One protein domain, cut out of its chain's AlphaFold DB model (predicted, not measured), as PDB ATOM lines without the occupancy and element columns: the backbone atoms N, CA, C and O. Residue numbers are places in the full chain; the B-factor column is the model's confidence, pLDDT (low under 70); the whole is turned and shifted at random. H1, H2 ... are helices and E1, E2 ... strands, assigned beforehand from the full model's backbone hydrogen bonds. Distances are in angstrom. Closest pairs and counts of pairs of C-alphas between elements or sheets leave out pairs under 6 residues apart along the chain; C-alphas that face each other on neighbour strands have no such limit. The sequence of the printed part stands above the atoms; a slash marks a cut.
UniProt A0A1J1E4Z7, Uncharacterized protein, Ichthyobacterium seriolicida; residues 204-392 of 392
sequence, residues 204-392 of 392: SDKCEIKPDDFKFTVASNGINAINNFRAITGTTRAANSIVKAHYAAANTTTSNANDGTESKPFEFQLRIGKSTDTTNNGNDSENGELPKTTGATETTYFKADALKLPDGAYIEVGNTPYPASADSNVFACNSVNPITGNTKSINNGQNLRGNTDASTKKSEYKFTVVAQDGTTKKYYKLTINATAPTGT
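Overview. This is residues 204 to 392 of the 392 residues of an uncharacterized protein of Ichthyobacterium seriolicida (UniProt A0A1J1E4Z7). Little of this rounded domain is regular structure: loops make most of it, round a strongly twisted, mixed, branched sheet built on the long hairpin E7 and E8, with E4 then E3 beside E8, and E5 and E6 beside E7. A small antiparallel hairpin, E1 and E2, adjoins it, E2 running on into E3. Of 189 printed residues, 45 are in named elements, mostly strand: E1 E2 E3 E4 H1 E5 E6 E7 E8. It is compact, radius of gyration of the C-alphas 16.0 A, spans 47 by 38 by 33 A.

Along the chain. E1 is residues 215 to 217, from C-alpha 215 at (92.671, 243.839, 307.969); E2 242 to 244; E3 246 to 248; E4 266 to 271, 15.7 A; H1 284 to 287; E5 314 to 316; E6 330 to 333; E7 362 to 370, 25.8 A; E8 377 to 386, 24.9 A, to C-alpha 386 at (94.019, 258.210, 314.555).

Arrangement. E7 and E8 are antiparallel, N 365 and O 382 2.8 A apart. E5, antiparallel, and E6, parallel, lie on one side of E7, E8 on the other; N 316 and O 368, and N 333 and O 364, are 2.9 A apart. E4 is parallel to E8, with N 268 and O 381 2.8 A apart. H1, too short for an O i to N i+4 pair, only grazes the sheet.

Size, cuts and confidence. The farthest C-alphas, Thr 278 and Asp 373, are 48.4 A apart. The printed part has no cut. Long links include E6 to E7, 28 residues. The pLDDT is under 70 in 21 residues, among them 250 to 256.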
ATOM      1  N   SER A 204     106.200 240.260 288.633       93.31
ATOM      2  CA  SER A 204     105.240 241.291 289.017       93.31
ATOM      3  C   SER A 204     105.935 242.394 289.814       93.31
ATOM      4  O   SER A 204     106.657 242.122 290.777       93.31
ATOM      5  N   ASP A 205     105.662 243.636 289.435       95.50
ATOM      6  CA  ASP A 205     106.044 244.867 290.128       95.50
ATOM      7  C   ASP A 205     104.945 245.357 291.093       95.50
ATOM      8  O   ASP A 205     105.093 246.372 291.775       95.50
ATOM      9  N   LYS A 206     103.832 244.620 291.205       96.19
ATOM     10  CA  LYS A 206     102.702 244.990 292.063       96.19
ATOM     11  C   LYS A 206     103.060 244.857 293.543       96.19
ATOM     12  O   LYS A 206     103.290 243.756 294.041       96.19
ATOM     13  N   CYS A 207     103.008 245.973 294.267       95.06
ATOM     14  CA  CYS A 207     103.176 246.045 295.725       95.06
ATOM     15  C   CYS A 207     102.191 247.017 296.403       95.06
ATOM     16  O   CYS A 207     102.422 247.468 297.527       95.06
ATOM     17  N   GLU A 208     101.082 247.339 295.727       95.88
ATOM     18  CA  GLU A 208     100.028 248.193 296.275       95.88
ATOM     19  C   GLU A 208      99.037 247.412 297.155       95.88
ATOM     20  O   GLU A 208      98.419 246.454 296.692       95.88
ATOM     21  N   ILE A 209      98.863 247.818 298.417       96.31
ATOM     22  CA  ILE A 209      97.793 247.317 299.289       96.31
ATOM     23  C   ILE A 209      96.524 248.084 298.933       96.31
ATOM     24  O   ILE A 209      96.490 249.309 299.050       96.31
ATOM     25  N   LYS A 210      95.467 247.373 298.527       94.62
ATOM     26  CA  LYS A 210      94.185 248.016 298.221       94.62
ATOM     27  C   LYS A 210      93.579 248.648 299.484       94.62
ATOM     28  O   LYS A 210      93.791 248.116 300.576       94.62
ATOM     29  N   PRO A 211      92.755 249.704 299.355       93.25
ATOM     30  CA  PRO A 211      92.171 250.413 300.499       93.25
ATOM     31  C   PRO A 211      91.468 249.514 301.527       93.25
ATOM     32  O   PRO A 211      91.538 249.762 302.724       93.25
ATOM     33  N   ASP A 212      90.823 248.444 301.065       94.25
ATOM     34  CA  ASP A 212      90.092 247.513 301.920       94.25
ATOM     35  C   ASP A 212      90.936 246.370 302.482       94.25
ATOM     36  O   ASP A 212      90.413 245.608 303.289       94.25
ATOM     37  N   ASP A 213      92.187 246.196 302.048       96.56
ATOM     38  CA  ASP A 213      92.965 244.967 302.244       96.56
ATOM     39  C   ASP A 213      93.836 244.939 303.502       96.56
ATOM     40  O   ASP A 213      94.319 243.870 303.875       96.56
ATOM     41  N   PHE A 214      93.943 246.057 304.224       97.50
ATOM     42  CA  PHE A 214      94.595 246.112 305.532       97.50
ATOM     43  C   PHE A 214      93.623 245.726 306.657       97.50
ATOM     44  O   PHE A 214      92.801 246.533 307.097       97.50
ATOM     45  N   LYS A 215      93.694 244.469 307.115       97.25
ATOM     46  CA  LYS A 215      92.671 243.839 307.969       97.25
ATOM     47  C   LYS A 215      93.256 243.151 309.198       97.25
ATOM     48  O   LYS A 215      94.387 242.666 309.177       97.25
ATOM     49  N   PHE A 216      92.418 243.027 310.220       97.81
ATOM     50  CA  PHE A 216      92.683 242.349 311.483       97.81
ATOM     51  C   PHE A 216      91.573 241.337 311.759       97.81
ATOM     52  O   PHE A 216      90.394 241.654 311.596       97.81
ATOM     53  N   THR A 217      91.944 240.147 312.214       97.19
ATOM     54  CA  THR A 217      91.014 239.149 312.745       97.19
ATOM     55  C   THR A 217      90.870 239.361 314.242       97.19
ATOM     56  O   THR A 217      91.863 239.353 314.972       97.19
ATOM     57  N   VAL A 218      89.639 239.559 314.713       97.06
ATOM     58  CA  VAL A 218      89.348 239.745 316.138       97.06
ATOM     59  C   VAL A 218      89.557 238.427 316.885       97.06
ATOM     60  O   VAL A 218      88.953 237.411 316.547       97.06
ATOM     61  N   ALA A 219      90.373 238.444 317.933       97.06
ATOM     62  CA  ALA A 219      90.606 237.314 318.825       97.06
ATOM     63  C   ALA A 219      89.778 237.444 320.110       97.06
ATOM     64  O   ALA A 219      89.398 238.541 320.510       97.06
ATOM     65  N   SER A 220      89.529 236.333 320.805       95.75
ATOM     66  CA  SER A 220      88.842 236.352 322.105       95.75
ATOM     67  C   SER A 220      89.659 237.047 323.203       95.75
ATOM     68  O   SER A 220      89.085 237.704 324.066       95.75
ATOM     69  N   ASN A 221      90.989 236.925 323.175       95.06
ATOM     70  CA  ASN A 221      91.923 237.546 324.114       95.06
ATOM     71  C   ASN A 221      93.301 237.788 323.460       95.06
ATOM     72  O   ASN A 221      93.551 237.357 322.335       95.06
ATOM     73  N   GLY A 222      94.196 238.494 324.164       95.00
ATOM     74  CA  GLY A 222      95.566 238.754 323.714       95.00
ATOM     75  C   GLY A 222      95.677 239.792 322.589       95.00
ATOM     76  O   GLY A 222      95.193 240.918 322.706       95.00
ATOM     77  N   ILE A 223      96.377 239.436 321.511       96.12
ATOM     78  CA  ILE A 223      96.565 240.305 320.336       96.12
ATOM     79  C   ILE A 223      95.260 240.349 319.537       96.12
ATOM     80  O   ILE A 223      94.665 239.302 319.297       96.12
ATOM     81  N   ASN A 224      94.842 241.537 319.089       97.25
ATOM     82  CA  ASN A 224      93.537 241.769 318.452       97.25
ATOM     83  C   ASN A 224      92.344 241.345 319.338       97.25
ATOM     84  O   ASN A 224      91.306 240.950 318.806       97.25
ATOM     85  N   ALA A 225      92.472 241.382 320.667       96.62
ATOM     86  CA  ALA A 225      91.392 240.980 321.567       96.62
ATOM     87  C   ALA A 225      90.091 241.766 321.308       96.62
ATOM     88  O   ALA A 225      90.124 242.921 320.886       96.62
ATOM     89  N   ILE A 226      88.938 241.163 321.609       95.38
ATOM     90  CA  ILE A 226      87.605 241.763 321.407       95.38
ATOM     91  C   ILE A 226      87.465 243.176 321.993       95.38
ATOM     92  O   ILE A 226      86.760 244.005 321.423       95.38
ATOM     93  N   ASN A 227      88.135 243.458 323.114       92.31
ATOM     94  CA  ASN A 227      88.114 244.743 323.814       92.31
ATOM     95  C   ASN A 227      89.108 245.768 323.244       92.31
ATOM     96  O   ASN A 227      89.019 246.944 323.587       92.31
ATOM     97  N   ASN A 228      90.009 245.355 322.349       94.81
ATOM     98  CA  ASN A 228      90.910 246.259 321.630       94.81
ATOM     99  C   ASN A 228      90.168 247.058 320.544       94.81
ATOM    100  O   ASN A 228      90.717 248.020 320.009       94.81
ATOM    101  N   PHE A 229      88.934 246.669 320.212       94.75
ATOM    102  CA  PHE A 229      88.101 247.290 319.185       94.75
ATOM    103  C   PHE A 229      86.799 247.837 319.777       94.75
ATOM    104  O   PHE A 229      86.337 247.397 320.832       94.75
ATOM    105  N   ARG A 230      86.167 248.789 319.079       92.88
ATOM    106  CA  ARG A 230      84.857 249.326 319.477       92.88
ATOM    107  C   ARG A 230      83.812 248.207 319.509       92.88
ATOM    108  O   ARG A 230      83.710 247.437 318.551       92.88
ATOM    109  N   ALA A 231      82.998 248.187 320.562       89.56
ATOM    110  CA  ALA A 231      81.759 247.415 320.623       89.56
ATOM    111  C   ALA A 231      80.790 247.800 319.482       89.56
ATOM    112  O   ALA A 231      80.731 248.959 319.065       89.56
ATOM    113  N   ILE A 232      80.016 246.828 319.002       86.75
ATOM    114  CA  ILE A 232      78.971 247.006 317.986       86.75
ATOM    115  C   ILE A 232      77.641 246.590 318.611       86.75
ATOM    116  O   ILE A 232      77.558 245.573 319.298       86.75
ATOM    117  N   THR A 233      76.614 247.413 318.421       79.50
ATOM    118  CA  THR A 233      75.240 247.242 318.913       79.50
ATOM    119  C   THR A 233      75.168 246.949 320.414       79.50
ATOM    120  O   THR A 233      74.391 246.112 320.858       79.50
ATOM    121  N   GLY A 234      76.029 247.601 321.206       71.94
ATOM    122  CA  GLY A 234      76.119 247.399 322.660       71.94
ATOM    123  C   GLY A 234      76.780 246.083 323.091       71.94
ATOM    124  O   GLY A 234      76.879 245.812 324.283       71.94
ATOM    125  N   THR A 235      77.268 245.285 322.140       79.88
ATOM    126  CA  THR A 235      77.953 244.011 322.379       79.88
ATOM    127  C   THR A 235      79.425 244.099 321.991       79.88
ATOM    128  O   THR A 235      79.809 244.844 321.086       79.88
ATOM    129  N   THR A 236      80.285 243.344 322.675       87.00
ATOM    130  CA  THR A 236      81.684 243.183 322.255       87.00
ATOM    131  C   THR A 236      81.747 242.640 320.832       87.00
ATOM    132  O   THR A 236      80.867 241.881 320.423       87.00
ATOM    133  N   ARG A 237      82.801 242.971 320.079       90.44
ATOM    134  CA  ARG A 237      82.983 242.367 318.754       90.44
ATOM    135  C   ARG A 237      83.020 240.849 318.849       90.44
ATOM    136  O   ARG A 237      83.598 240.291 319.778       90.44
ATOM    137  N   ALA A 238      82.431 240.190 317.858       91.81
ATOM    138  CA  ALA A 238      82.513 238.746 317.746       91.81
ATOM    139  C   ALA A 238      83.958 238.324 317.443       91.81
ATOM    140  O   ALA A 238      84.619 238.911 316.579       91.81
ATOM    141  N   ALA A 239      84.437 237.281 318.118       94.56
ATOM    142  CA  ALA A 239      85.685 236.629 317.736       94.56
ATOM    143  C   ALA A 239      85.594 236.109 316.288       94.56
ATOM    144  O   ALA A 239      84.518 235.748 315.813       94.56
ATOM    145  N   ASN A 240      86.728 236.082 315.592       94.62
ATOM    146  CA  ASN A 240      86.877 235.759 314.170       94.62
ATOM    147  C   ASN A 240      86.196 236.738 313.197       94.62
ATOM    148  O   ASN A 240      86.237 236.516 311.986       94.62
ATOM    149  N   SER A 241      85.596 237.831 313.684       95.12
ATOM    150  CA  SER A 241      85.172 238.927 312.809       95.12
ATOM    151  C   SER A 241      86.379 239.696 312.264       95.12
ATOM    152  O   SER A 241      87.487 239.608 312.801       95.12
ATOM    153  N   ILE A 242      86.164 240.448 311.184       95.25
ATOM    154  CA  ILE A 242      87.202 241.251 310.536       95.25
ATOM    155  C   ILE A 242      87.000 242.727 310.862       95.25
ATOM    156  O   ILE A 242      85.920 243.273 310.641       95.25
ATOM    157  N   VAL A 243      88.067 243.382 311.317       96.69
ATOM    158  CA  VAL A 243      88.172 244.845 311.381       96.69
ATOM    159  C   VAL A 243      89.098 245.302 310.265       96.69
ATOM    160  O   VAL A 243      90.177 244.738 310.079       96.69
ATOM    161  N   LYS A 244      88.683 246.310 309.503       96.75
ATOM    162  CA  LYS A 244      89.506 246.920 308.453       96.75
ATOM    163  C   LYS A 244      90.109 248.211 308.988       96.75
ATOM    164  O   LYS A 244      89.394 248.985 309.615       96.75
ATOM    165  N   ALA A 245      91.390 248.461 308.729       97.25
ATOM    166  CA  ALA A 245      91.920 249.804 308.922       97.25
ATOM    167  C   ALA A 245      91.306 250.749 307.885       97.25
ATOM    168  O   ALA A 245      91.125 250.384 306.723       97.25
ATOM    169  N   HIS A 246      91.041 251.981 308.289       96.12
ATOM    170  CA  HIS A 246      90.625 253.027 307.374       96.12
ATOM    171  C   HIS A 246      91.796 253.452 306.488       96.12
ATOM    172  O   HIS A 246      92.844 253.851 306.991       96.12
ATOM    173  N   TYR A 247      91.620 253.396 305.171       94.31
ATOM    174  CA  TYR A 247      92.574 253.972 304.231       94.31
ATOM    175  C   TYR A 247      92.387 255.489 304.172       94.31
ATOM    176  O   TYR A 247      91.368 255.978 303.679       94.31
ATOM    177  N   ALA A 248      93.374 256.232 304.668       90.00
ATOM    178  CA  ALA A 248      93.385 257.682 304.572       90.00
ATOM    179  C   ALA A 248      93.773 258.065 303.142       90.00
ATOM    180  O   ALA A 248      94.959 258.150 302.800       90.00
ATOM    181  N   ALA A 249      92.749 258.239 302.302       75.12
ATOM    182  CA  ALA A 249      92.917 258.593 300.902       75.12
ATOM    183  C   ALA A 249      93.851 259.798 300.759       75.12
ATOM    184  O   ALA A 249      93.769 260.775 301.511       75.12
ATOM    185  N   ALA A 250      94.743 259.725 299.774       62.78
ATOM    186  CA  ALA A 250      95.594 260.845 299.426       62.78
ATOM    187  C   ALA A 250      94.707 262.054 299.103       62.78
ATOM    188  O   ALA A 250      93.827 261.965 298.248       62.78
ATOM    189  N   ASN A 251      94.921 263.185 299.777       54.47
ATOM    190  CA  ASN A 251      94.242 264.417 299.400       54.47
ATOM    191  C   ASN A 251      94.851 264.919 298.080       54.47
ATOM    192  O   ASN A 251      95.852 265.639 298.081       54.47
ATOM    193  N   THR A 252      94.276 264.482 296.956       49.81
ATOM    194  CA  THR A 252      94.806 264.678 295.596       49.81
ATOM    195  C   THR A 252      94.851 266.143 295.158       49.81
ATOM    196  O   THR A 252      95.447 266.446 294.130       49.81
ATOM    197  N   THR A 253      94.245 267.063 295.915       50.66
ATOM    198  CA  THR A 253      94.221 268.502 295.611       50.66
ATOM    199  C   THR A 253      95.333 269.295 296.303       50.66
ATOM    200  O   THR A 253      95.388 270.514 296.161       50.66
ATOM    201  N   THR A 254      96.224 268.642 297.057       51.28
ATOM    202  CA  THR A 254      97.345 269.302 297.749       51.28
ATOM    203  C   THR A 254      98.683 268.687 297.344       51.28
ATOM    204  O   THR A 254      98.777 267.493 297.074       51.28
ATOM    205  N   SER A 255      99.759 269.479 297.365       54.62
ATOM    206  CA  SER A 255     101.146 269.041 297.110       54.62
ATOM    207  C   SER A 255     101.680 267.986 298.106       54.62
ATOM    208  O   SER A 255     102.806 267.503 297.956       54.62
ATOM    209  N   ASN A 256     100.867 267.581 299.090       60.28
ATOM    210  CA  ASN A 256     101.164 266.624 300.159       60.28
ATOM    211  C   ASN A 256     100.364 265.312 300.041       60.28
ATOM    212  O   ASN A 256     100.136 264.641 301.044       60.28
ATOM    213  N   ALA A 257      99.922 264.940 298.839       74.62
ATOM    214  CA  ALA A 257      99.272 263.654 298.605       74.62
ATOM    215  C   ALA A 257     100.188 262.476 299.006       74.62
ATOM    216  O   ALA A 257     101.358 262.436 298.625       74.62
ATOM    217  N   ASN A 258      99.642 261.516 299.757       79.69
ATOM    218  CA  ASN A 258     100.295 260.236 300.036       79.69
ATOM    219  C   ASN A 258     100.406 259.445 298.722       79.69
ATOM    220  O   ASN A 258      99.403 258.942 298.225       79.69
ATOM    221  N   ASP A 259     101.602 259.359 298.141       84.38
ATOM    222  CA  ASP A 259     101.861 258.720 296.836       84.38
ATOM    223  C   ASP A 259     102.555 257.345 296.960       84.38
ATOM    224  O   ASP A 259     102.849 256.657 295.968       84.38
ATOM    225  N   GLY A 260     102.800 256.921 298.203       87.56
ATOM    226  CA  GLY A 260     103.451 255.663 298.531       87.56
ATOM    227  C   GLY A 260     104.972 255.708 298.391       87.56
ATOM    228  O   GLY A 260     105.594 254.645 298.354       87.56
ATOM    229  N   THR A 261     105.573 256.899 298.297       90.69
ATOM    230  CA  THR A 261     107.021 257.110 298.460       90.69
ATOM    231  C   THR A 261     107.420 257.083 299.937       90.69
ATOM    232  O   THR A 261     106.584 257.206 300.828       90.69
ATOM    233  N   GLU A 262     108.714 256.937 300.228       89.38
ATOM    234  CA  GLU A 262     109.218 256.873 301.609       89.38
ATOM    235  C   GLU A 262     108.896 258.126 302.435       89.38
ATOM    236  O   GLU A 262     108.576 258.034 303.623       89.38
ATOM    237  N   SER A 263     108.945 259.302 301.801       89.12
ATOM    238  CA  SER A 263     108.617 260.579 302.439       89.12
ATOM    239  C   SER A 263     107.110 260.822 302.545       89.12
ATOM    240  O   SER A 263     106.686 261.544 303.450       89.12
ATOM    241  N   LYS A 264     106.302 260.210 301.668       89.50
ATOM    242  CA  LYS A 264     104.836 260.333 301.627       89.50
ATOM    243  C   LYS A 264     104.168 258.949 301.538       89.50
ATOM    244  O   LYS A 264     103.552 258.616 300.519       89.50
ATOM    245  N   PRO A 265     104.297 258.116 302.588       92.38
ATOM    246  CA  PRO A 265     103.776 256.757 302.570       92.38
ATOM    247  C   PRO A 265     102.247 256.750 302.487       92.38
ATOM    248  O   PRO A 265     101.584 257.639 303.020       92.38
ATOM    249  N   PHE A 266     101.675 255.708 301.886       93.81
ATOM    250  CA  PHE A 266     100.238 255.458 302.000       93.81
ATOM    251  C   PHE A 266      99.863 255.210 303.464       93.81
ATOM    252  O   PHE A 266     100.591 254.527 304.184       93.81
ATOM    253  N   GLU A 267      98.728 255.744 303.916       94.25
ATOM    254  CA  GLU A 267      98.349 255.683 305.327       94.25
ATOM    255  C   GLU A 267      97.088 254.845 305.549       94.25
ATOM    256  O   GLU A 267      96.032 255.088 304.965       94.25
ATOM    257  N   PHE A 268      97.210 253.882 306.457       96.56
ATOM    258  CA  PHE A 268      96.107 253.154 307.066       96.56
ATOM    259  C   PHE A 268      95.945 253.604 308.517       96.56
ATOM    260  O   PHE A 268      96.919 253.940 309.191       96.56
ATOM    261  N   GLN A 269      94.716 253.603 309.015       96.50
ATOM    262  CA  GLN A 269      94.383 254.154 310.320       96.50
ATOM    263  C   GLN A 269      93.481 253.208 311.109       96.50
ATOM    264  O   GLN A 269      92.464 252.739 310.607       96.50
ATOM    265  N   LEU A 270      93.829 252.981 312.374       96.94
ATOM    266  CA  LEU A 270      92.881 252.555 313.397       96.94
ATOM    267  C   LEU A 270      92.460 253.806 314.172       96.94
ATOM    268  O   LEU A 270      93.256 254.391 314.915       96.94
ATOM    269  N   ARG A 271      91.227 254.255 313.947       95.12
ATOM    270  CA  ARG A 271      90.691 255.516 314.464       95.12
ATOM    271  C   ARG A 271      89.971 255.297 315.783       95.12
ATOM    272  O   ARG A 271      89.314 254.276 315.989       95.12
ATOM    273  N   ILE A 272      90.074 256.286 316.663       93.75
ATOM    274  CA  ILE A 272      89.343 256.320 317.931       93.75
ATOM    275  C   ILE A 272      87.840 256.307 317.648       93.75
ATOM    276  O   ILE A 272      87.366 256.960 316.716       93.75
ATOM    277  N   GLY A 273      87.092 255.573 318.472       91.69
ATOM    278  CA  GLY A 273      85.642 255.532 318.380       91.69
ATOM    279  C   GLY A 273      85.024 256.922 318.554       91.69
ATOM    280  O   GLY A 273      85.354 257.632 319.509       91.69
ATOM    281  N   LYS A 274      84.104 257.301 317.665       90.06
ATOM    282  CA  LYS A 274      83.375 258.575 317.730       90.06
ATOM    283  C   LYS A 274      82.594 258.658 319.047       90.06
ATOM    284  O   LYS A 274      81.779 257.789 319.350       90.06
ATOM    285  N   SER A 275      82.854 259.691 319.849       86.31
ATOM    286  CA  SER A 275      82.234 259.855 321.175       86.31
ATOM    287  C   SER A 275      80.731 260.122 321.102       86.31
ATOM    288  O   SER A 275      79.999 259.725 322.000       86.31
ATOM    289  N   THR A 276      80.273 260.763 320.024       84.81
ATOM    290  CA  THR A 276      78.865 261.111 319.787       84.81
ATOM    291  C   THR A 276      78.054 259.996 319.137       84.81
ATOM    292  O   THR A 276      76.854 260.161 318.939       84.81
ATOM    293  N   ASP A 277      78.671 258.862 318.806       81.69
ATOM    294  CA  ASP A 277      77.928 257.703 318.324       81.69
ATOM    295  C   ASP A 277      77.058 257.137 319.453       81.69
ATOM    296  O   ASP A 277      77.554 256.514 320.396       81.69
ATOM    297  N   THR A 278      75.752 257.344 319.344       75.06
ATOM    298  CA  THR A 278      74.738 256.795 320.253       75.06
ATOM    299  C   THR A 278      74.131 255.496 319.730       75.06
ATOM    300  O   THR A 278      73.503 254.760 320.487       75.06
ATOM    301  N   THR A 279      74.333 255.192 318.448       72.62
ATOM    302  CA  THR A 279      73.721 254.045 317.769       72.62
ATOM    303  C   THR A 279      74.512 252.759 317.980       72.62
ATOM    304  O   THR A 279      73.950 251.669 317.889       72.62
ATOM    305  N   ASN A 280      75.817 252.879 318.265       72.44
ATOM    306  CA  ASN A 280      76.769 251.770 318.261       72.44
ATOM    307  C   ASN A 280      76.647 250.936 316.979       72.44
ATOM    308  O   ASN A 280      76.803 249.717 317.023       72.44
ATOM    309  N   ASN A 281      76.320 251.551 315.840       80.56
ATOM    310  CA  ASN A 281      76.140 250.793 314.613       80.56
ATOM    311  C   ASN A 281      77.465 250.089 314.220       80.56
ATOM    312  O   ASN A 281      78.570 250.435 314.663       80.56
ATOM    313  N   GLY A 282      77.357 249.045 313.400       82.25
ATOM    314  CA  GLY A 282      78.516 248.271 312.946       82.25
ATOM    315  C   GLY A 282      79.400 248.989 311.924       82.25
ATOM    316  O   GLY A 282      80.312 248.362 311.389       82.25
ATOM    317  N   ASN A 283      79.134 250.261 311.608       89.12
ATOM    318  CA  ASN A 283      79.812 250.976 310.538       89.12
ATOM    319  C   ASN A 283      81.077 251.684 311.039       89.12
ATOM    320  O   ASN A 283      81.051 252.803 311.554       89.12
ATOM    321  N   ASP A 284      82.220 251.035 310.841       91.38
ATOM    322  CA  ASP A 284      83.514 251.589 311.239       91.38
ATOM    323  C   ASP A 284      83.898 252.840 310.447       91.38
ATOM    324  O   ASP A 284      84.532 253.739 310.996       91.38
ATOM    325  N   SER A 285      83.437 252.975 309.197       89.56
ATOM    326  CA  SER A 285      83.715 254.167 308.385       89.56
ATOM    327  C   SER A 285      83.197 255.457 309.043       89.56
ATOM    328  O   SER A 285      83.923 256.454 309.048       89.56
ATOM    329  N   GLU A 286      82.029 255.387 309.692       90.19
ATOM    330  CA  GLU A 286      81.346 256.489 310.386       90.19
ATOM    331  C   GLU A 286      81.802 256.666 311.837       90.19
ATOM    332  O   GLU A 286      81.839 257.786 312.346       90.19
ATOM    333  N   ASN A 287      82.146 255.568 312.517       91.50
ATOM    334  CA  ASN A 287      82.260 255.573 313.975       91.50
ATOM    335  C   ASN A 287      83.655 255.211 314.510       91.50
ATOM    336  O   ASN A 287      83.839 255.213 315.728       91.50
ATOM    337  N   GLY A 288      84.631 254.889 313.654       93.50
ATOM    338  CA  GLY A 288      86.005 254.502 314.016       93.50
ATOM    339  C   GLY A 288      86.169 252.995 314.229       93.50
ATOM    340  O   GLY A 288      85.236 252.233 314.032       93.50
ATOM    341  N   GLU A 289      87.343 252.526 314.632       95.31
ATOM    342  CA  GLU A 289      87.605 251.088 314.821       95.31
ATOM    343  C   GLU A 289      87.883 250.744 316.291       95.31
ATOM    344  O   GLU A 289      87.576 249.643 316.755       95.31
ATOM    345  N   LEU A 290      88.449 251.693 317.036       94.75
ATOM    346  CA  LEU A 290      88.946 251.520 318.401       94.75
ATOM    347  C   LEU A 290      87.920 251.963 319.460       94.75
ATOM    348  O   LEU A 290      86.968 252.682 319.138       94.75
ATOM    349  N   PRO A 291      88.106 251.582 320.740       91.81
ATOM    350  CA  PRO A 291      87.267 252.046 321.840       91.81
ATOM    351  C   PRO A 291      87.092 253.570 321.867       91.81
ATOM    352  O   PRO A 291      88.004 254.340 321.549       91.81
ATOM    353  N   LYS A 292      85.891 254.011 322.256       87.81
ATOM    354  CA  LYS A 292      85.554 255.432 322.412       87.81
ATOM    355  C   LYS A 292      86.407 256.043 323.521       87.81
ATOM    356  O   LYS A 292      86.706 255.368 324.501       87.81
ATOM    357  N   THR A 293      86.727 257.332 323.407       80.06
ATOM    358  CA  THR A 293      87.415 258.177 324.414       80.06
ATOM    359  C   THR A 293      88.857 257.804 324.776       80.06
ATOM    360  O   THR A 293      89.685 258.701 324.880       80.06
ATOM    361  N   THR A 294      89.188 256.521 324.911       84.38
ATOM    362  CA  THR A 294      90.519 256.056 325.328       84.38
ATOM    363  C   THR A 294      91.355 255.516 324.175       84.38
ATOM    364  O   THR A 294      92.575 255.470 324.290       84.38
ATOM    365  N   GLY A 295      90.725 255.102 323.067       91.00
ATOM    366  CA  GLY A 295      91.422 254.416 321.982       91.00
ATOM    367  C   GLY A 295      92.128 253.142 322.465       91.00
ATOM    368  O   GLY A 295      91.635 252.444 323.352       91.00
ATOM    369  N   ALA A 296      93.275 252.850 321.861       92.44
ATOM    370  CA  ALA A 296      94.198 251.785 322.225       92.44
ATOM    371  C   ALA A 296      95.292 252.292 323.180       92.44
ATOM    372  O   ALA A 296      95.951 253.296 322.908       92.44
ATOM    373  N   THR A 297      95.533 251.554 324.257       89.69
ATOM    374  CA  THR A 297      96.596 251.815 325.245       89.69
ATOM    375  C   THR A 297      97.876 251.032 324.921       89.69
ATOM    376  O   THR A 297      97.891 250.182 324.032       89.69
ATOM    377  N   GLU A 298      98.952 251.241 325.683       87.44
ATOM    378  CA  GLU A 298     100.210 250.480 325.561       87.44
ATOM    379  C   GLU A 298     100.082 248.961 325.768       87.44
ATOM    380  O   GLU A 298     100.910 248.193 325.272       87.44
ATOM    381  N   THR A 299      99.040 248.521 326.474       89.56
ATOM    382  CA  THR A 299      98.709 247.105 326.691       89.56
ATOM    383  C   THR A 299      97.766 246.548 325.624       89.56
ATOM    384  O   THR A 299      97.428 245.366 325.641       89.56
ATOM    385  N   THR A 300      97.341 247.389 324.678       93.44
ATOM    386  CA  THR A 300      96.497 247.007 323.546       93.44
ATOM    387  C   THR A 300      97.387 246.629 322.364       93.44
ATOM    388  O   THR A 300      97.998 247.497 321.738       93.44
ATOM    389  N   TYR A 301      97.456 245.335 322.047       95.00
ATOM    390  CA  TYR A 301      98.321 244.788 320.995       95.00
ATOM    391  C   TYR A 301      97.540 244.404 319.740       95.00
ATOM    392  O   TYR A 301      96.430 243.867 319.819       95.00
ATOM    393  N   PHE A 302      98.158 244.604 318.577       96.75
ATOM    394  CA  PHE A 302      97.568 244.319 317.275       96.75
ATOM    395  C   PHE A 302      98.491 243.492 316.381       96.75
ATOM    396  O   PHE A 302      99.710 243.502 316.529       96.75
ATOM    397  N   LYS A 303      97.898 242.818 315.397       96.19
ATOM    398  CA  LYS A 303      98.588 242.280 314.221       96.19
ATOM    399  C   LYS A 303      97.623 242.247 313.038       96.19
ATOM    400  O   LYS A 303      96.492 241.789 313.174       96.19
ATOM    401  N   ALA A 304      98.051 242.718 311.877       97.31
ATOM    402  CA  ALA A 304      97.263 242.689 310.651       97.31
ATOM    403  C   ALA A 304      97.305 241.283 310.019       97.31
ATOM    404  O   ALA A 304      97.825 241.085 308.925       97.31
ATOM    405  N   ASP A 305      96.823 240.275 310.748       95.12
ATOM    406  CA  ASP A 305      96.864 238.856 310.364       95.12
ATOM    407  C   ASP A 305      95.930 238.492 309.201       95.12
ATOM    408  O   ASP A 305      96.114 237.454 308.568       95.12
ATOM    409  N   ALA A 306      94.976 239.365 308.881       95.88
ATOM    410  CA  ALA A 306      94.124 239.267 307.701       95.88
ATOM    411  C   ALA A 306      94.558 240.213 306.563       95.88
ATOM    412  O   ALA A 306      93.834 240.333 305.568       95.88
ATOM    413  N   LEU A 307      95.711 240.891 306.690       97.38
ATOM    414  CA  LEU A 307      96.275 241.742 305.639       97.38
ATOM    415  C   LEU A 307      96.430 240.948 304.341       97.38
ATOM    416  O   LEU A 307      97.084 239.905 304.324       97.38
ATOM    417  N   LYS A 308      95.881 241.482 303.249       96.94
ATOM    418  CA  LYS A 308      96.127 240.970 301.903       96.94
ATOM    419  C   LYS A 308      97.203 241.796 301.209       96.94
ATOM    420  O   LYS A 308      97.115 243.021 301.151       96.94
ATOM    421  N   LEU A 309      98.216 241.119 300.677       97.12
ATOM    422  CA  LEU A 309      99.206 241.728 299.785       97.12
ATOM    423  C   LEU A 309      98.966 241.244 298.353       97.12
ATOM    424  O   LEU A 309      98.426 240.149 298.175       97.12
ATOM    425  N   PRO A 310      99.403 242.000 297.330       96.25
ATOM    426  CA  PRO A 310      99.484 241.474 295.974       96.25
ATOM    427  C   PRO A 310     100.240 240.143 295.926       96.25
ATOM    428  O   PRO A 310     101.212 239.947 296.658       96.25
ATOM    429  N   ASP A 311      99.815 239.243 295.041       94.56
ATOM    430  CA  ASP A 311     100.462 237.942 294.867       94.56
ATOM    431  C   ASP A 311     101.977 238.113 294.628       94.56
ATOM    432  O   ASP A 311     102.421 238.862 293.757       94.56
ATOM    433  N   GLY A 312     102.778 237.416 295.435       94.25
ATOM    434  CA  GLY A 312     104.240 237.457 295.411       94.25
ATOM    435  C   GLY A 312     104.883 238.595 296.211       94.25
ATOM    436  O   GLY A 312     106.086 238.522 296.466       94.25
ATOM    437  N   ALA A 313     104.126 239.610 296.637       96.75
ATOM    438  CA  ALA A 313     104.651 240.708 297.442       96.75
ATOM    439  C   ALA A 313     104.876 240.298 298.909       96.75
ATOM    440  O   ALA A 313     104.218 239.397 299.439       96.75
ATOM    441  N   TYR A 314     105.804 240.977 299.583       95.88
ATOM    442  CA  TYR A 314     106.159 240.714 300.979       95.88
ATOM    443  C   TYR A 314     106.498 241.999 301.743       95.88
ATOM    444  O   TYR A 314     106.836 243.025 301.153       95.88
ATOM    445  N   ILE A 315     106.437 241.932 303.076       95.44
ATOM    446  CA  ILE A 315     106.875 243.023 303.954       95.44
ATOM    447  C   ILE A 315     108.393 242.959 304.141       95.44
ATOM    448  O   ILE A 315     108.927 241.963 304.636       95.44
ATOM    449  N   GLU A 316     109.086 244.041 303.809       92.62
ATOM    450  CA  GLU A 316     110.471 244.262 304.213       92.62
ATOM    451  C   GLU A 316     110.500 244.970 305.570       92.62
ATOM    452  O   GLU A 316     109.954 246.059 305.739       92.62
ATOM    453  N   VAL A 317     111.134 244.329 306.553       83.50
ATOM    454  CA  VAL A 317     111.289 244.875 307.904       83.50
ATOM    455  C   VAL A 317     112.593 245.663 307.970       83.50
ATOM    456  O   VAL A 317     113.662 245.110 307.703       83.50
ATOM    457  N   GLY A 318     112.503 246.945 308.329       78.06
ATOM    458  CA  GLY A 318     113.663 247.817 308.494       78.06
ATOM    459  C   GLY A 318     114.614 247.357 309.608       78.06
ATOM    460  O   GLY A 318     114.222 246.662 310.545       78.06
ATOM    461  N   ASN A 319     115.880 247.772 309.520       74.31
ATOM    462  CA  ASN A 319     116.908 247.472 310.529       74.31
ATOM    463  C   ASN A 319     116.953 248.488 311.681       74.31
ATOM    464  O   ASN A 319     117.729 248.304 312.617       74.31
ATOM    465  N   THR A 320     116.174 249.569 311.611       77.25
ATOM    466  CA  THR A 320     116.159 250.601 312.649       77.25
ATOM    467  C   THR A 320     115.690 249.992 313.972       77.25
ATOM    468  O   THR A 320     114.632 249.357 313.991       77.25
ATOM    469  N   PRO A 321     116.437 250.149 315.079       68.25
ATOM    470  CA  PRO A 321     116.010 249.639 316.373       68.25
ATOM    471  C   PRO A 321     114.615 250.142 316.747       68.25
ATOM    472  O   PRO A 321     114.245 251.276 316.435       68.25
ATOM    473  N   TYR A 322     113.842 249.286 317.411       72.31
ATOM    474  CA  TYR A 322     112.594 249.713 318.031       72.31
ATOM    475  C   TYR A 322     112.917 250.795 319.078       72.31
ATOM    476  O   TYR A 322     113.856 250.586 319.853       72.31
ATOM    477  N   PRO A 323     112.204 251.934 319.109       71.75
ATOM    478  CA  PRO A 323     112.484 252.989 320.077       71.75
ATOM    479  C   PRO A 323     112.357 252.458 321.508       71.75
ATOM    480  O   PRO A 323     111.378 251.785 321.834       71.75
ATOM    481  N   ALA A 324     113.338 252.762 322.360       62.38
ATOM    482  CA  ALA A 324     113.324 252.354 323.766       62.38
ATOM    483  C   ALA A 324     112.355 253.199 324.616       62.38
ATOM    484  O   ALA A 324     111.815 252.696 325.599       62.38
ATOM    485  N   SER A 325     112.100 254.450 324.218       62.00
ATOM    486  CA  SER A 325     111.139 255.365 324.843       62.00
ATOM    487  C   SER A 325     110.263 256.051 323.788       62.00
ATOM    488  O   SER A 325     110.671 256.252 322.641       62.00
ATOM    489  N   ALA A 326     109.028 256.378 324.173       59.09
ATOM    490  CA  ALA A 326     108.124 257.217 323.396       59.09
ATOM    491  C   ALA A 326     108.394 258.685 323.747       59.09
ATOM    492  O   ALA A 326     107.712 259.268 324.586       59.09
ATOM    493  N   ASP A 327     109.411 259.286 323.142       52.78
ATOM    494  CA  ASP A 327     109.618 260.722 323.298       52.78
ATOM    495  C   ASP A 327     108.659 261.439 322.328       52.78
ATOM    496  O   ASP A 327     108.726 261.226 321.117       52.78
ATOM    497  N   SER A 328     107.771 262.292 322.865       57.47
ATOM    498  CA  SER A 328     106.720 263.092 322.188       57.47
ATOM    499  C   SER A 328     105.300 262.488 322.112       57.47
ATOM    500  O   SER A 328     105.061 261.314 322.373       57.47
ATOM    501  N   ASN A 329     104.314 263.330 321.763       64.94
ATOM    502  CA  ASN A 329     102.884 262.985 321.625       64.94
ATOM    503  C   ASN A 329     102.581 261.900 320.564       64.94
ATOM    504  O   ASN A 329     101.418 261.525 320.388       64.94
ATOM    505  N   VAL A 330     103.601 261.424 319.844       69.31
ATOM    506  CA  VAL A 330     103.521 260.389 318.814       69.31
ATOM    507  C   VAL A 330     104.656 259.387 319.023       69.31
ATOM    508  O   VAL A 330     105.825 259.762 319.025       69.31
ATOM    509  N   PHE A 331     104.322 258.104 319.155       78.38
ATOM    510  CA  PHE A 331     105.303 257.020 319.096       78.38
ATOM    511  C   PHE A 331     105.521 256.635 317.631       78.38
ATOM    512  O   PHE A 331     104.543 256.346 316.952       78.38
ATOM    513  N   ALA A 332     106.758 256.601 317.130       80.31
ATOM    514  CA  ALA A 332     107.041 256.245 315.736       80.31
ATOM    515  C   ALA A 332     108.038 255.084 315.631       80.31
ATOM    516  O   ALA A 332     109.117 255.132 316.217       80.31
ATOM    517  N   CYS A 333     107.712 254.054 314.847       81.25
ATOM    518  CA  CYS A 333     108.589 252.910 314.611       81.25
ATOM    519  C   CYS A 333     108.610 252.495 313.132       81.25
ATOM    520  O   CYS A 333     107.565 252.329 312.512       81.25
ATOM    521  N   ASN A 334     109.805 252.261 312.581       79.75
ATOM    522  CA  ASN A 334     110.005 251.938 311.158       79.75
ATOM    523  C   ASN A 334     110.426 250.473 310.916       79.75
ATOM    524  O   ASN A 334     110.955 250.140 309.855       79.75
ATOM    525  N   SER A 335     110.289 249.604 311.919       81.00
ATOM    526  CA  SER A 335     110.868 248.252 311.900       81.00
ATOM    527  C   SER A 335     109.941 247.161 312.422       81.00
ATOM    528  O   SER A 335     110.405 246.082 312.784       81.00
ATOM    529  N   VAL A 336     108.630 247.406 312.441       88.88
ATOM    530  CA  VAL A 336     107.633 246.390 312.803       88.88
ATOM    531  C   VAL A 336     107.023 245.801 311.539       88.88
ATOM    532  O   VAL A 336     106.546 246.524 310.669       88.88
ATOM    533  N   ASN A 337     106.989 244.473 311.453       93.56
ATOM    534  CA  ASN A 337     106.154 243.781 310.484       93.56
ATOM    535  C   ASN A 337     104.695 243.818 310.974       93.56
ATOM    536  O   ASN A 337     104.404 243.217 312.013       93.56
ATOM    537  N   PRO A 338     103.761 244.468 310.255       95.38
ATOM    538  CA  PRO A 338     102.389 244.607 310.725       95.38
ATOM    539  C   PRO A 338     101.658 243.263 310.836       95.38
ATOM    540  O   PRO A 338     100.772 243.144 311.672       95.38
ATOM    541  N   ILE A 339     102.033 242.244 310.052       95.69
ATOM    542  CA  ILE A 339     101.374 240.925 310.047       95.69
ATOM    543  C   ILE A 339     101.709 240.135 311.312       95.69
ATOM    544  O   ILE A 339     100.866 239.416 311.844       95.69
ATOM    545  N   THR A 340     102.949 240.240 311.790       93.56
ATOM    546  CA  THR A 340     103.431 239.443 312.927       93.56
ATOM    547  C   THR A 340     103.512 240.232 314.227       93.56
ATOM    548  O   THR A 340     103.593 239.616 315.283       93.56
ATOM    549  N   GLY A 341     103.531 241.568 314.171       91.25
ATOM    550  CA  GLY A 341     103.805 242.416 315.334       91.25
ATOM    551  C   GLY A 341     105.250 242.302 315.840       91.25
ATOM    552  O   GLY A 341     105.547 242.736 316.953       91.25
ATOM    553  N   ASN A 342     106.155 241.714 315.051       90.94
ATOM    554  CA  ASN A 342     107.565 241.527 315.398       90.94
ATOM    555  C   ASN A 342     108.455 242.568 314.730       90.94
ATOM    556  O   ASN A 342     108.147 243.067 313.646       90.94
ATOM    557  N   THR A 343     109.598 242.828 315.353       88.25
ATOM    558  CA  THR A 343     110.724 243.507 314.710       88.25
ATOM    559  C   THR A 343     111.790 242.486 314.335       88.25
ATOM    560  O   THR A 343     111.632 241.286 314.552       88.25
ATOM    561  N   LYS A 344     112.914 242.943 313.781       83.88
ATOM    562  CA  LYS A 344     114.066 242.065 313.550       83.88
ATOM    563  C   LYS A 344     114.702 241.554 314.854       83.88
ATOM    564  O   LYS A 344     115.287 240.475 314.850       83.88
ATOM    565  N   SER A 345     114.624 242.326 315.940       83.12
ATOM    566  CA  SER A 345     115.279 242.028 317.223       83.12
ATOM    567  C   SER A 345     114.321 241.558 318.322       83.12
ATOM    568  O   SER A 345     114.780 240.995 319.311       83.12
ATOM    569  N   ILE A 346     113.011 241.769 318.169       86.50
ATOM    570  CA  ILE A 346     111.994 241.447 319.177       86.50
ATOM    571  C   ILE A 346     110.909 240.576 318.539       86.50
ATOM    572  O   ILE A 346     110.183 241.023 317.650       86.50
ATOM    573  N   ASN A 347     110.774 239.345 319.042       89.31
ATOM    574  CA  ASN A 347     109.900 238.301 318.491       89.31
ATOM    575  C   ASN A 347     108.788 237.868 319.468       89.31
ATOM    576  O   ASN A 347     108.558 236.679 319.664       89.31
ATOM    577  N   ASN A 348     108.125 238.824 320.121       89.38
ATOM    578  CA  ASN A 348     107.048 238.565 321.090       89.38
ATOM    579  C   ASN A 348     105.629 238.813 320.535       89.38
ATOM    580  O   ASN A 348     104.651 238.585 321.237       89.38
ATOM    581  N   GLY A 349     105.508 239.304 319.300       90.12
ATOM    582  CA  GLY A 349     104.249 239.632 318.625       90.12
ATOM    583  C   GLY A 349     103.549 240.901 319.120       90.12
ATOM    584  O   GLY A 349     102.437 241.181 318.688       90.12
ATOM    585  N   GLN A 350     104.162 241.667 320.024       90.56
ATOM    586  CA  GLN A 350     103.501 242.735 320.792       90.56
ATOM    587  C   GLN A 350     104.011 244.146 320.455       90.56
ATOM    588  O   GLN A 350     103.732 245.103 321.174       90.56
ATOM    589  N   ASN A 351     104.777 244.310 319.372       88.81
ATOM    590  CA  ASN A 351     105.414 245.598 319.067       88.81
ATOM    591  C   ASN A 351     104.497 246.569 318.314       88.81
ATOM    592  O   ASN A 351     104.780 247.770 318.300       88.81
ATOM    593  N   LEU A 352     103.410 246.066 317.721       92.19
ATOM    594  CA  LEU A 352     102.334 246.871 317.149       92.19
ATOM    595  C   LEU A 352     101.271 247.115 318.232       92.19
ATOM    596  O   LEU A 352     100.485 246.223 318.546       92.19
ATOM    597  N   ARG A 353     101.281 248.302 318.847       91.25
ATOM    598  CA  ARG A 353     100.512 248.607 320.062       91.25
ATOM    599  C   ARG A 353     100.055 250.062 320.138       91.25
ATOM    600  O   ARG A 353     100.568 250.927 319.426       91.25
ATOM    601  N   GLY A 354      99.090 250.335 321.012       88.69
ATOM    602  CA  GLY A 354      98.748 251.710 321.379       88.69
ATOM    603  C   GLY A 354      99.910 252.432 322.076       88.69
ATOM    604  O   GLY A 354     100.927 251.825 322.419       88.69
ATOM    605  N   ASN A 355      99.784 253.745 322.243       82.88
ATOM    606  CA  ASN A 355     100.796 254.565 322.916       82.88
ATOM    607  C   ASN A 355     100.600 254.528 324.450       82.88
ATOM    608  O   ASN A 355      99.533 254.141 324.935       82.88
ATOM    609  N   THR A 356     101.630 254.899 325.212       69.62
ATOM    610  CA  THR A 356     101.628 254.909 326.682       69.62
ATOM    611  C   THR A 356     100.738 256.020 327.264       69.62
ATOM    612  O   THR A 356     100.505 257.057 326.638       69.62
ATOM    613  N   ASP A 357     100.237 255.760 328.479       55.16
ATOM    614  CA  ASP A 357      99.395 256.605 329.343       55.16
ATOM    615  C   ASP A 357      98.107 257.165 328.732       55.16
ATOM    616  O   ASP A 357      98.136 258.213 328.093       55.16
ATOM    617  N   ALA A 358      96.976 256.496 329.013       53.78
ATOM    618  CA  ALA A 358      95.594 257.016 329.065       53.78
ATOM    619  C   ALA A 358      95.204 258.129 328.066       53.78
ATOM    620  O   ALA A 358      94.400 259.006 328.383       53.78
ATOM    621  N   SER A 359      95.765 258.121 326.860       61.91
ATOM    622  CA  SER A 359      95.691 259.261 325.960       61.91
ATOM    623  C   SER A 359      95.368 258.823 324.548       61.91
ATOM    624  O   SER A 359      95.811 257.794 324.048       61.91
ATOM    625  N   THR A 360      94.647 259.700 323.864       71.62
ATOM    626  CA  THR A 360      94.383 259.679 322.427       71.62
ATOM    627  C   THR A 360      95.655 259.913 321.590       71.62
ATOM    628  O   THR A 360      95.573 260.394 320.459       71.62
ATOM    629  N   LYS A 361      96.848 259.664 322.152       86.94
ATOM    630  CA  LYS A 361      98.139 259.835 321.482       86.94
ATOM    631  C   LYS A 361      98.311 258.767 320.415       86.94
ATOM    632  O   LYS A 361      97.931 257.611 320.600       86.94
ATOM    633  N   LYS A 362      98.925 259.169 319.305       89.12
ATOM    634  CA  LYS A 362      99.098 258.323 318.125       89.12
ATOM    635  C   LYS A 362     100.304 257.400 318.280       89.12
ATOM    636  O   LYS A 362     101.320 257.801 318.852       89.12
ATOM    637  N   SER A 363     100.200 256.206 317.706       90.38
ATOM    638  CA  SER A 363     101.353 255.360 317.379       90.38
ATOM    639  C   SER A 363     101.429 255.196 315.867       90.38
ATOM    640  O   SER A 363     100.457 254.784 315.243       90.38
ATOM    641  N   GLU A 364     102.573 255.501 315.272       91.50
ATOM    642  CA  GLU A 364     102.829 255.414 313.843       91.50
ATOM    643  C   GLU A 364     103.838 254.303 313.548       91.50
ATOM    644  O   GLU A 364     104.964 254.298 314.046       91.50
ATOM    645  N   TYR A 365     103.444 253.367 312.693       92.12
ATOM    646  CA  TYR A 365     104.266 252.236 312.287       92.12
ATOM    647  C   TYR A 365     104.496 252.283 310.787       92.12
ATOM    648  O   TYR A 365     103.560 252.082 310.014       92.12
ATOM    649  N   LYS A 366     105.732 252.545 310.367       91.75
ATOM    650  CA  LYS A 366     106.107 252.548 308.953       91.75
ATOM    651  C   LYS A 366     106.651 251.189 308.540       91.75
ATOM    652  O   LYS A 366     107.416 250.566 309.275       91.75
ATOM    653  N   PHE A 367     106.267 250.749 307.351       93.38
ATOM    654  CA  PHE A 367     106.717 249.492 306.765       93.38
ATOM    655  C   PHE A 367     106.744 249.588 305.241       93.38
ATOM    656  O   PHE A 367     106.095 250.444 304.633       93.38
ATOM    657  N   THR A 368     107.486 248.675 304.623       95.25
ATOM    658  CA  THR A 368     107.682 248.646 303.175       95.25
ATOM    659  C   THR A 368     107.102 247.361 302.612       95.25
ATOM    660  O   THR A 368     107.413 246.273 303.097       95.25
ATOM    661  N   VAL A 369     106.288 247.477 301.565       96.81
ATOM    662  CA  VAL A 369     105.883 246.329 300.749       96.81
ATOM    663  C   VAL A 369     106.789 246.289 299.532       96.81
ATOM    664  O   VAL A 369     106.916 247.274 298.804       96.81
ATOM    665  N   VAL A 370     107.416 245.141 299.315       97.00
ATOM    666  CA  VAL A 370     108.258 244.872 298.153       97.00
ATOM    667  C   VAL A 370     107.520 243.904 297.243       97.00
ATOM    668  O   VAL A 370     106.947 242.921 297.718       97.00
ATOM    669  N   ALA A 371     107.508 244.191 295.945       96.88
ATOM    670  CA  ALA A 371     106.865 243.348 294.952       96.88
ATOM    671  C   ALA A 371     107.611 242.016 294.763       96.88
ATOM    672  O   ALA A 371     108.713 241.790 295.279       96.88
ATOM    673  N   GLN A 372     107.002 241.124 293.984       95.12
ATOM    674  CA  GLN A 372     107.556 239.813 293.646       95.12
ATOM    675  C   GLN A 372     108.963 239.913 293.026       95.12
ATOM    676  O   GLN A 372     109.821 239.065 293.293       95.12
ATOM    677  N   ASP A 373     109.204 240.954 292.223       94.56
ATOM    678  CA  ASP A 373     110.491 241.247 291.585       94.56
ATOM    679  C   ASP A 373     111.654 241.469 292.580       94.56
ATOM    680  O   ASP A 373     112.813 241.236 292.234       94.56
ATOM    681  N   GLY A 374     111.352 241.819 293.838       93.88
ATOM    682  CA  GLY A 374     112.324 242.129 294.889       93.88
ATOM    683  C   GLY A 374     112.925 243.534 294.825       93.88
ATOM    684  O   GLY A 374     113.796 243.843 295.637       93.88
ATOM    685  N   THR A 375     112.490 244.371 293.887       95.25
ATOM    686  CA  THR A 375     113.050 245.704 293.623       95.25
ATOM    687  C   THR A 375     112.013 246.811 293.704       95.25
ATOM    688  O   THR A 375     112.335 247.886 294.206       95.25
ATOM    689  N   THR A 376     110.779 246.567 293.262       96.56
ATOM    690  CA  THR A 376     109.719 247.577 293.289       96.56
ATOM    691  C   THR A 376     109.145 247.691 294.695       96.56
ATOM    692  O   THR A 376     108.756 246.694 295.308       96.56
ATOM    693  N   LYS A 377     109.102 248.915 295.232       96.00
ATOM    694  CA  LYS A 377     108.735 249.191 296.625       96.00
ATOM    695  C   LYS A 377     107.625 250.228 296.718       96.00
ATOM    696  O   LYS A 377     107.613 251.206 295.971       96.00
ATOM    697  N   LYS A 378     106.746 250.040 297.698       95.94
ATOM    698  CA  LYS A 378     105.807 251.052 298.185       95.94
ATOM    699  C   LYS A 378     105.911 251.142 299.700       95.94
ATOM    700  O   LYS A 378     106.114 250.134 300.383       95.94
ATOM    701  N   TYR A 379     105.780 252.355 300.209       94.50
ATOM    702  CA  TYR A 379     105.941 252.666 301.618       94.50
ATOM    703  C   TYR A 379     104.588 252.966 302.237       94.50
ATOM    704  O   TYR A 379     103.747 253.643 301.641       94.50
ATOM    705  N   TYR A 380     104.398 252.458 303.446       95.00
ATOM    706  CA  TYR A 380     103.138 252.532 304.162       95.00
ATOM    707  C   TYR A 380     103.356 252.963 305.599       95.00
ATOM    708  O   TYR A 380     104.424 252.760 306.181       95.00
ATOM    709  N   LYS A 381     102.303 253.528 306.175       93.44
ATOM    710  CA  LYS A 381     102.201 253.890 307.579       93.44
ATOM    711  C   LYS A 381     100.878 253.368 308.128       93.44
ATOM    712  O   LYS A 381      99.833 253.595 307.526       93.44
ATOM    713  N   LEU A 382     100.918 252.697 309.272       95.81
ATOM    714  CA  LEU A 382      99.744 252.430 310.095       95.81
ATOM    715  C   LEU A 382      99.741 253.402 311.274       95.81
ATOM    716  O   LEU A 382     100.686 253.408 312.062       95.81
ATOM    717  N   THR A 383      98.675 254.180 311.414       94.62
ATOM    718  CA  THR A 383      98.458 255.073 312.556       94.62
ATOM    719  C   THR A 383      97.409 254.470 313.485       94.62
ATOM    720  O   THR A 383      96.245 254.328 313.113       94.62
ATOM    721  N   ILE A 384      97.800 254.132 314.709       95.00
ATOM    722  CA  ILE A 384      96.899 253.720 315.791       95.00
ATOM    723  C   ILE A 384      96.519 254.959 316.601       95.00
ATOM    724  O   ILE A 384      97.346 255.857 316.766       95.00
ATOM    725  N   ASN A 385      95.279 255.009 317.094       94.00
ATOM    726  CA  ASN A 385      94.674 256.193 317.718       94.00
ATOM    727  C   ASN A 385      94.603 257.396 316.769       94.00
ATOM    728  O   ASN A 385      94.757 258.548 317.177       94.00
ATOM    729  N   ALA A 386      94.361 257.142 315.482       93.56
ATOM    730  CA  ALA A 386      94.019 258.210 314.555       93.56
ATOM    731  C   ALA A 386      92.727 258.924 315.001       93.56
ATOM    732  O   ALA A 386      91.910 258.374 315.746       93.56
ATOM    733  N   THR A 387      92.550 260.168 314.553       91.81
ATOM    734  CA  THR A 387      91.393 260.990 314.922       91.81
ATOM    735  C   THR A 387      90.087 260.281 314.557       91.81
ATOM    736  O   THR A 387      90.002 259.632 313.514       91.81
ATOM    737  N   ALA A 388      89.076 260.406 315.419       90.75
ATOM    738  CA  ALA A 388      87.749 259.864 315.155       90.75
ATOM    739  C   ALA A 388      87.155 260.429 313.845       90.75
ATOM    740  O   ALA A 388      87.494 261.553 313.458       90.75
ATOM    741  N   PRO A 389      86.260 259.692 313.163       90.00
ATOM    742  CA  PRO A 389      85.636 260.178 311.934       90.00
ATOM    743  C   PRO A 389      84.806 261.448 312.174       90.00
ATOM    744  O   PRO A 389      84.138 261.585 313.201       90.00
ATOM    745  N   THR A 390      84.829 262.373 311.211       80.94
ATOM    746  CA  THR A 390      84.214 263.709 311.325       80.94
ATOM    747  C   THR A 390      82.875 263.864 310.589       80.94
ATOM    748  O   THR A 390      82.253 264.915 310.708       80.94
ATOM    749  N   GLY A 391      82.399 262.844 309.864       63.84
ATOM    750  CA  GLY A 391      81.114 262.872 309.144       63.84
ATOM    751  C   GLY A 391      79.931 262.409 310.002       63.84
ATOM    752  O   GLY A 391      80.095 261.506 310.826       63.84
ATOM    753  N   THR A 392      78.772 263.060 309.861       48.16
ATOM    754  CA  THR A 392      77.465 262.645 310.418       48.16
ATOM    755  C   THR A 392      76.738 261.692 309.498       48.16
ATOM    756  O   THR A 392      76.728 261.998 308.283       48.16
TER     757      THR A 392